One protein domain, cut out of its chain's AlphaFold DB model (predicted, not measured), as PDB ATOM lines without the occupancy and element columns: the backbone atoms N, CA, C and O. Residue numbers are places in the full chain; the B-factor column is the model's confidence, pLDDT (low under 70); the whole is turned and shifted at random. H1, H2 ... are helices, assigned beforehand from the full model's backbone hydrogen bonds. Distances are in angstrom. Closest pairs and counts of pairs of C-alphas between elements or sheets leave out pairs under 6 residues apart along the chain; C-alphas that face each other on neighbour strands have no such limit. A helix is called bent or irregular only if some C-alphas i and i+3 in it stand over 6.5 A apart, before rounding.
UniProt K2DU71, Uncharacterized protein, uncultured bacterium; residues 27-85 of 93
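This is residues 27 to 85 of the 93 residues of an uncharacterized protein of uncultured bacterium (UniProt K2DU71). The model is an open arch of helices: H3, the longest, makes the span, H4 turns off as a leg beyond residues 66 to 68 of H3, and on the far side of H3 a hairpin of two short helices, H2 and H1, curls back, with H1 turned inward toward the open middle and a gap left between H1 and H4. Residues 27 to 34, which hold no named helix, lie on the inner side of the arch before H1. The printed part has 59 residues with four named helices, in the order H1, H2, H3, H4, and no named strand; its class is all helix. It is only just compact, close to loose, with a radius of gyration of the C-alphas of 12.5 A, and it is elongated, spanning 34 by 22 by 18 A.

Start at C-alpha 27 at (3.556, -10.101, -16.302) and go on to Asp 35 at (3.994, -13.100, -20.594), where H1 begins; it holds residues 35 to 41 and is 9.9 A long from first to last C-alpha. Next comes H2, residues 46 to 54, 12.3 A long. After Val 55 find Gly 56, where H3 begins; it runs 18.8 A through residues 56 to 68, to C-alpha 68 at (17.372, -2.476, -8.425). H3 is irregular: C-alphas 57 and 60 are 7.3 A apart. Last is H4, residues 76 to 85, 14.3 A long, which ends at C-alpha 85 at (-1.349, 2.261, -6.091).

Look first at H1 and H2, a helical hairpin: they touch, and their closest C-alphas are those of Ala 41 and Ala 49, 4.8 A apart. They run opposite ways at a shallow tilt of 32 degrees. H2 and H3 meet only through their link. Farther along, H3 touches H4 with residues 66 to 68 alone; the closest C-alphas are those of Leu 67 and Gly 77, 5.1 A apart. The lines of H3 and H4 are about perpendicular, at 75 degrees, though that of the irregular H3 is a rough one. H1 is apart from H3 and from H4, and H2 is apart from H4. In the backbones of H1, H2 and H4 every O i to N i+4 pair is within hydrogen-bond range; in H3, 7 of 9 are.

The two C-alphas farthest apart are those of Lys 47, in H2, and Asn 85, in H4, at 37.5 A. From the first printed C-alpha to the last is 16.8 A. The printed part has no cut. The links from H1 to H2 and from H2 to H3 are tight, and the link from H3 to H4, with 7 residues, is short. The mean pLDDT of the printed part is 94.6, and no printed residue is under 70.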
ATOM      1  N   ASN A  27       3.722  -9.329 -15.072       96.12
ATOM      2  CA  ASN A  27       3.556 -10.101 -16.302       96.12
ATOM      3  C   ASN A  27       3.171  -9.264 -17.524       96.12
ATOM      4  O   ASN A  27       3.284  -9.781 -18.625       96.12
ATOM      5  N   LEU A  28       2.758  -8.004 -17.387       96.12
ATOM      6  CA  LEU A  28       2.506  -7.118 -18.530       96.12
ATOM      7  C   LEU A  28       3.771  -6.420 -19.050       96.12
ATOM      8  O   LEU A  28       3.737  -5.811 -20.119       96.12
ATOM      9  N   ILE A  29       4.893  -6.510 -18.333       95.31
ATOM     10  CA  ILE A  29       6.151  -5.887 -18.750       95.31
ATOM     11  C   ILE A  29       6.696  -6.627 -19.988       95.31
ATOM     12  O   ILE A  29       6.874  -7.848 -19.947       95.31
ATOM     13  N   PRO A  30       7.011  -5.920 -21.093       94.94
ATOM     14  CA  PRO A  30       7.513  -6.527 -22.321       94.94
ATOM     15  C   PRO A  30       9.016  -6.828 -22.209       94.94
ATOM     16  O   PRO A  30       9.835  -6.304 -22.969       94.94
ATOM     17  N   ILE A  31       9.397  -7.675 -21.253       95.50
ATOM     18  CA  ILE A  31      10.764  -8.179 -21.081       95.50
ATOM     19  C   ILE A  31      10.694  -9.701 -20.896       95.50
ATOM     20  O   ILE A  31      10.052 -10.168 -19.952       95.50
ATOM     21  N   PRO A  32      11.323 -10.502 -21.773       95.00
ATOM     22  CA  PRO A  32      11.373 -11.952 -21.608       95.00
ATOM     23  C   PRO A  32      11.938 -12.352 -20.232       95.00
ATOM     24  O   PRO A  32      12.850 -11.686 -19.748       95.00
ATOM     25  N   PRO A  33      11.448 -13.421 -19.576       93.94
ATOM     26  CA  PRO A  33      10.476 -14.411 -20.055       93.94
ATOM     27  C   PRO A  33       9.000 -14.078 -19.746       93.94
ATOM     28  O   PRO A  33       8.148 -14.961 -19.870       93.94
ATOM     29  N   LEU A  34       8.687 -12.848 -19.321       95.81
ATOM     30  CA  LEU A  34       7.346 -12.462 -18.860       95.81
ATOM     31  C   LEU A  34       6.296 -12.590 -19.962       95.81
ATOM     32  O   LEU A  34       6.605 -12.448 -21.144       95.81
ATOM     33  N   ASP A  35       5.039 -12.825 -19.599       95.75
ATOM     34  CA  ASP A  35       3.994 -13.100 -20.594       95.75
ATOM     35  C   ASP A  35       3.726 -11.914 -21.536       95.75
ATOM     36  O   ASP A  35       3.497 -12.107 -22.730       95.75
ATOM     37  N   GLY A  36       3.881 -10.683 -21.055       94.94
ATOM     38  CA  GLY A  36       3.787  -9.450 -21.832       94.94
ATOM     39  C   GLY A  36       4.841  -9.367 -22.932       94.94
ATOM     40  O   GLY A  36       4.580  -8.799 -23.989       94.94
ATOM     41  N   SER A  37       5.995 -10.019 -22.750       96.06
ATOM     42  CA  SER A  37       6.993 -10.161 -23.813       96.06
ATOM     43  C   SER A  37       6.487 -11.044 -24.954       96.06
ATOM     44  O   SER A  37       6.668 -10.714 -26.121       96.06
ATOM     45  N   LYS A  38       5.765 -12.127 -24.649       95.12
ATOM     46  CA  LYS A  38       5.175 -13.003 -25.672       95.12
ATOM     47  C   LYS A  38       4.081 -12.267 -26.436       95.12
ATOM     48  O   LYS A  38       4.032 -12.371 -27.655       95.12
ATOM     49  N   VAL A  39       3.257 -11.483 -25.735       96.19
ATOM     50  CA  VAL A  39       2.240 -10.624 -26.363       96.19
ATOM     51  C   VAL A  39       2.895  -9.587 -27.274       96.19
ATOM     52  O   VAL A  39       2.471  -9.424 -28.413       96.19
ATOM     53  N   PHE A  40       3.959  -8.925 -26.812       96.50
ATOM     54  CA  PHE A  40       4.705  -7.967 -27.627       96.50
ATOM     55  C   PHE A  40       5.352  -8.625 -28.855       96.50
ATOM     56  O   PHE A  40       5.309  -8.059 -29.945       96.50
ATOM     57  N   ALA A  41       5.883  -9.842 -28.715       97.00
ATOM     58  CA  ALA A  41       6.486 -10.586 -29.816       97.00
ATOM     59  C   ALA A  41       5.495 -10.883 -30.957       97.00
ATOM     60  O   ALA A  41       5.920 -10.964 -32.104       97.00
ATOM     61  N   LEU A  42       4.186 -10.977 -30.677       96.19
ATOM     62  CA  LEU A  42       3.150 -11.135 -31.712       96.19
ATOM     63  C   LEU A  42       3.008  -9.905 -32.622       96.19
ATOM     64  O   LEU A  42       2.439 -10.013 -33.705       96.19
ATOM     65  N   LEU A  43       3.495  -8.740 -32.186       96.81
ATOM     66  CA  LEU A  43       3.496  -7.508 -32.977       96.81
ATOM     67  C   LEU A  43       4.736  -7.393 -33.879       96.81
ATOM     68  O   LEU A  43       4.792  -6.500 -34.724       96.81
ATOM     69  N   LEU A  44       5.733  -8.261 -33.688       96.69
ATOM     70  CA  LEU A  44       6.990  -8.250 -34.429       96.69
ATOM     71  C   LEU A  44       6.937  -9.238 -35.608       96.69
ATOM     72  O   LEU A  44       6.251 -10.259 -35.525       96.69
ATOM     73  N   PRO A  45       7.688  -8.993 -36.697       97.06
ATOM     74  CA  PRO A  45       7.892 -10.016 -37.711       97.06
ATOM     75  C   PRO A  45       8.688 -11.205 -37.138       97.06
ATOM     76  O   PRO A  45       9.362 -11.110 -36.113       97.06
ATOM     77  N   GLU A  46       8.571 -12.362 -37.789       95.94
ATOM     78  CA  GLU A  46       8.985 -13.663 -37.236       95.94
ATOM     79  C   GLU A  46      10.456 -13.709 -36.784       95.94
ATOM     80  O   GLU A  46      10.777 -14.275 -35.735       95.94
ATOM     81  N   LYS A  47      11.359 -13.078 -37.544       96.19
ATOM     82  CA  LYS A  47      12.797 -13.075 -37.240       96.19
ATOM     83  C   LYS A  47      13.108 -12.239 -36.001       96.19
ATOM     84  O   LYS A  47      13.895 -12.661 -35.153       96.19
ATOM     85  N   GLU A  48      12.486 -11.073 -35.887       96.88
ATOM     86  CA  GLU A  48      12.630 -10.157 -34.760       96.88
ATOM     87  C   GLU A  48      11.978 -10.732 -33.505       96.88
ATOM     88  O   GLU A  48      12.567 -10.644 -32.430       96.88
ATOM     89  N   ALA A  49      10.816 -11.378 -33.636       96.94
ATOM     90  CA  ALA A  49      10.148 -12.074 -32.541       96.94
ATOM     91  C   ALA A  49      11.035 -13.186 -31.959       96.94
ATOM     92  O   ALA A  49      11.217 -13.262 -30.742       96.94
ATOM     93  N   ALA A  50      11.644 -14.012 -32.819       95.69
ATOM     94  CA  ALA A  50      12.556 -15.069 -32.390       95.69
ATOM     95  C   ALA A  50      13.806 -14.508 -31.689       95.69
ATOM     96  O   ALA A  50      14.183 -14.987 -30.615       95.69
ATOM     97  N   ALA A  51      14.421 -13.464 -32.255       95.25
ATOM     98  CA  ALA A  51      15.569 -12.794 -31.648       95.25
ATOM     99  C   ALA A  51      15.208 -12.173 -30.290       95.25
ATOM    100  O   ALA A  51      15.907 -12.390 -29.302       95.25
ATOM    101  N   TYR A  52      14.083 -11.467 -30.210       95.88
ATOM    102  CA  TYR A  52      13.590 -10.869 -28.977       95.88
ATOM    103  C   TYR A  52      13.318 -11.924 -27.892       95.88
ATOM    104  O   TYR A  52      13.823 -11.796 -26.779       95.88
ATOM    105  N   LEU A  53      12.608 -13.012 -28.209       95.19
ATOM    106  CA  LEU A  53      12.310 -14.077 -27.242       95.19
ATOM    107  C   LEU A  53      13.557 -14.858 -26.801       95.19
ATOM    108  O   LEU A  53      13.599 -15.345 -25.669       95.19
ATOM    109  N   SER A  54      14.596 -14.938 -27.638       93.94
ATOM    110  CA  SER A  54      15.865 -15.591 -27.274       93.94
ATOM    111  C   SER A  54      16.584 -14.911 -26.096       93.94
ATOM    112  O   SER A  54      17.298 -15.572 -25.332       93.94
ATOM    113  N   VAL A  55      16.312 -13.616 -25.872       93.19
ATOM    114  CA  VAL A  55      16.792 -12.850 -24.708       93.19
ATOM    115  C   VAL A  55      16.213 -13.398 -23.396       93.19
ATOM    116  O   VAL A  55      16.774 -13.142 -22.336       93.19
ATOM    117  N   GLY A  56      15.158 -14.224 -23.429       89.06
ATOM    118  CA  GLY A  56      14.545 -14.836 -22.240       89.06
ATOM    119  C   GLY A  56      15.511 -15.582 -21.322       89.06
ATOM    120  O   GLY A  56      15.304 -15.591 -20.112       89.06
ATOM    121  N   SER A  57      16.600 -16.126 -21.869       88.56
ATOM    122  CA  SER A  57      17.664 -16.783 -21.097       88.56
ATOM    123  C   SER A  57      18.389 -15.845 -20.118       88.56
ATOM    124  O   SER A  57      18.747 -16.265 -19.019       88.56
ATOM    125  N   ILE A  58      18.566 -14.572 -20.485       94.00
ATOM    126  CA  ILE A  58      19.195 -13.537 -19.646       94.00
ATOM    127  C   ILE A  58      18.189 -12.517 -19.105       94.00
ATOM    128  O   ILE A  58      18.517 -11.724 -18.224       94.00
ATOM    129  N   GLY A  59      16.963 -12.524 -19.620       89.88
ATOM    130  CA  GLY A  59      15.971 -11.486 -19.375       89.88
ATOM    131  C   GLY A  59      15.544 -11.369 -17.912       89.88
ATOM    132  O   GLY A  59      15.273 -10.269 -17.443       89.88
ATOM    133  N   ILE A  60      15.631 -12.457 -17.139       91.44
ATOM    134  CA  ILE A  60      15.440 -12.404 -15.684       91.44
ATOM    135  C   ILE A  60      16.489 -11.526 -14.984       91.44
ATOM    136  O   ILE A  60      16.154 -10.761 -14.084       91.44
ATOM    137  N   PHE A  61      17.749 -11.567 -15.424       94.69
ATOM    138  CA  PHE A  61      18.805 -10.716 -14.878       94.69
ATOM    139  C   PHE A  61      18.617  -9.258 -15.296       94.69
ATOM    140  O   PHE A  61      18.842  -8.361 -14.487       94.69
ATOM    141  N   ILE A  62      18.144  -9.021 -16.525       93.12
ATOM    142  CA  ILE A  62      17.772  -7.682 -17.000       93.12
ATOM    143  C   ILE A  62      16.651  -7.107 -16.125       93.12
ATOM    144  O   ILE A  62      16.751  -5.968 -15.677       93.12
ATOM    145  N   LEU A  63      15.619  -7.899 -15.825       93.00
ATOM    146  CA  LEU A  63      14.526  -7.497 -14.938       93.00
ATOM    147  C   LEU A  63      15.027  -7.129 -13.544       93.00
ATOM    148  O   LEU A  63      14.716  -6.044 -13.058       93.00
ATOM    149  N   PHE A  64      15.835  -7.988 -12.915       93.62
ATOM    150  CA  PHE A  64      16.405  -7.686 -11.601       93.62
ATOM    151  C   PHE A  64      17.260  -6.420 -11.619       93.62
ATOM    152  O   PHE A  64      17.138  -5.587 -10.722       93.62
ATOM    153  N   PHE A  65      18.078  -6.241 -12.655       94.88
ATOM    154  CA  PHE A  65      18.879  -5.036 -12.812       94.88
ATOM    155  C   PHE A  65      18.000  -3.781 -12.896       94.88
ATOM    156  O   PHE A  65      18.222  -2.836 -12.146       94.88
ATOM    157  N   LEU A  66      16.957  -3.790 -13.729       93.81
ATOM    158  CA  LEU A  66      16.037  -2.656 -13.879       93.81
ATOM    159  C   LEU A  66      15.207  -2.373 -12.618       93.81
ATOM    160  O   LEU A  66      14.824  -1.228 -12.381       93.81
ATOM    161  N   LEU A  67      14.918  -3.396 -11.811       93.88
ATOM    162  CA  LEU A  67      14.236  -3.235 -10.526       93.88
ATOM    163  C   LEU A  67      15.138  -2.604  -9.460       93.88
ATOM    164  O   LEU A  67      14.650  -1.830  -8.639       93.88
ATOM    165  N   MET A  68      16.429  -2.945  -9.446       93.88
ATOM    166  CA  MET A  68      17.372  -2.476  -8.425       93.88
ATOM    167  C   MET A  68      18.003  -1.126  -8.765       93.88
ATOM    168  O   MET A  68      18.266  -0.330  -7.864       93.88
ATOM    169  N   PHE A  69      18.270  -0.876 -10.046       95.06
ATOM    170  CA  PHE A  69      19.034   0.280 -10.494       95.06
ATOM    171  C   PHE A  69      18.148   1.221 -11.317       95.06
ATOM    172  O   PHE A  69      17.744   0.863 -12.424       95.06
ATOM    173  N   PRO A  70      17.862   2.439 -10.822       93.19
ATOM    174  CA  PRO A  70      17.218   3.455 -11.639       93.19
ATOM    175  C   PRO A  70      18.159   3.900 -12.766       93.19
ATOM    176  O   PRO A  70      19.354   4.111 -12.552       93.19
ATOM    177  N   ILE A  71      17.619   4.074 -13.971       92.38
ATOM    178  CA  ILE A  71      18.371   4.456 -15.172       92.38
ATOM    179  C   ILE A  71      17.769   5.740 -15.736       92.38
ATOM    180  O   ILE A  71      16.587   5.787 -16.057       92.38
ATOM    181  N   GLY A  72      18.578   6.795 -15.863       88.00
ATOM    182  CA  GLY A  72      18.140   8.050 -16.491       88.00
ATOM    183  C   GLY A  72      16.957   8.730 -15.789       88.00
ATOM    184  O   GLY A  72      16.159   9.389 -16.446       88.00
ATOM    185  N   GLY A  73      16.815   8.538 -14.473       88.88
ATOM    186  CA  GLY A  73      15.680   9.042 -13.688       88.88
ATOM    187  C   GLY A  73      14.431   8.155 -13.726       88.88
ATOM    188  O   GLY A  73      13.464   8.459 -13.039       88.88
ATOM    189  N   PHE A  74      14.448   7.051 -14.477       92.38
ATOM    190  CA  PHE A  74      13.384   6.050 -14.473       92.38
ATOM    191  C   PHE A  74      13.730   4.888 -13.534       92.38
ATOM    192  O   PHE A  74      14.814   4.311 -13.622       92.38
ATOM    193  N   SER A  75      12.792   4.512 -12.665       95.44
ATOM    194  CA  SER A  75      12.870   3.328 -11.804       95.44
ATOM    195  C   SER A  75      11.731   2.375 -12.148       95.44
ATOM    196  O   SER A  75      10.557   2.735 -12.022       95.44
ATOM    197  N   LEU A  76      12.057   1.141 -12.551       94.50
ATOM    198  CA  LEU A  76      11.033   0.137 -12.852       94.50
ATOM    199  C   LEU A  76      10.214  -0.206 -11.600       94.50
ATOM    200  O   LEU A  76       8.999  -0.369 -11.686       94.50
ATOM    201  N   GLY A  77      10.864  -0.264 -10.435       94.88
ATOM    202  CA  GLY A  77      10.189  -0.507  -9.160       94.88
ATOM    203  C   GLY A  77       9.194   0.600  -8.807       94.88
ATOM    204  O   GLY A  77       8.063   0.309  -8.423       94.88
ATOM    205  N   GLU A  78       9.576   1.866  -8.998       94.94
ATOM    206  CA  GLU A  78       8.683   3.007  -8.757       94.94
ATOM    207  C   GLU A  78       7.508   3.020  -9.739       94.94
ATOM    208  O   GLU A  78       6.365   3.249  -9.344       94.94
ATOM    209  N   PHE A  79       7.761   2.698 -11.009       95.38
ATOM    210  CA  PHE A  79       6.711   2.566 -12.012       95.38
ATOM    211  C   PHE A  79       5.687   1.483 -11.637       95.38
ATOM    212  O   PHE A  79       4.484   1.752 -11.641       95.38
ATOM    213  N   ILE A  80       6.147   0.289 -11.244       96.19
ATOM    214  CA  ILE A  80       5.273  -0.803 -10.784       96.19
ATOM    215  C   ILE A  80       4.483  -0.375  -9.543       96.19
ATOM    216  O   ILE A  80       3.278  -0.609  -9.474       96.19
ATOM    217  N   PHE A  81       5.133   0.280  -8.578       95.56
ATOM    218  CA  PHE A  81       4.475   0.755  -7.362       95.56
ATOM    219  C   PHE A  81       3.391   1.798  -7.659       95.56
ATOM    220  O   PHE A  81       2.288   1.725  -7.118       95.56
ATOM    221  N   ASN A  82       3.662   2.734  -8.570       96.38
ATOM    222  CA  ASN A  82       2.685   3.726  -9.008       96.38
ATOM    223  C   ASN A  82       1.481   3.075  -9.701       96.38
ATOM    224  O   ASN A  82       0.342   3.452  -9.416       96.38
ATOM    225  N   LEU A  83       1.711   2.070 -10.554       96.75
ATOM    226  CA  LEU A  83       0.634   1.294 -11.173       96.75
ATOM    227  C   LEU A  83      -0.178   0.498 -10.150       96.75
ATOM    228  O   LEU A  83      -1.406   0.446 -10.259       96.75
ATOM    229  N   LEU A  84       0.477  -0.095  -9.149       96.94
ATOM    230  CA  LEU A  84      -0.201  -0.827  -8.083       96.94
ATOM    231  C   LEU A  84      -1.102   0.114  -7.279       96.94
ATOM    232  O   LEU A  84      -2.296  -0.142  -7.172       96.94
ATOM    233  N   ASN A  85      -0.575   1.255  -6.824       97.00
ATOM    234  CA  ASN A  85      -1.349   2.261  -6.091       97.00
ATOM    235  C   ASN A  85      -2.519   2.813  -6.911       97.00
ATOM    236  O   ASN A  85      -3.596   3.071  -6.376       97.00
TER     237      ASN A  85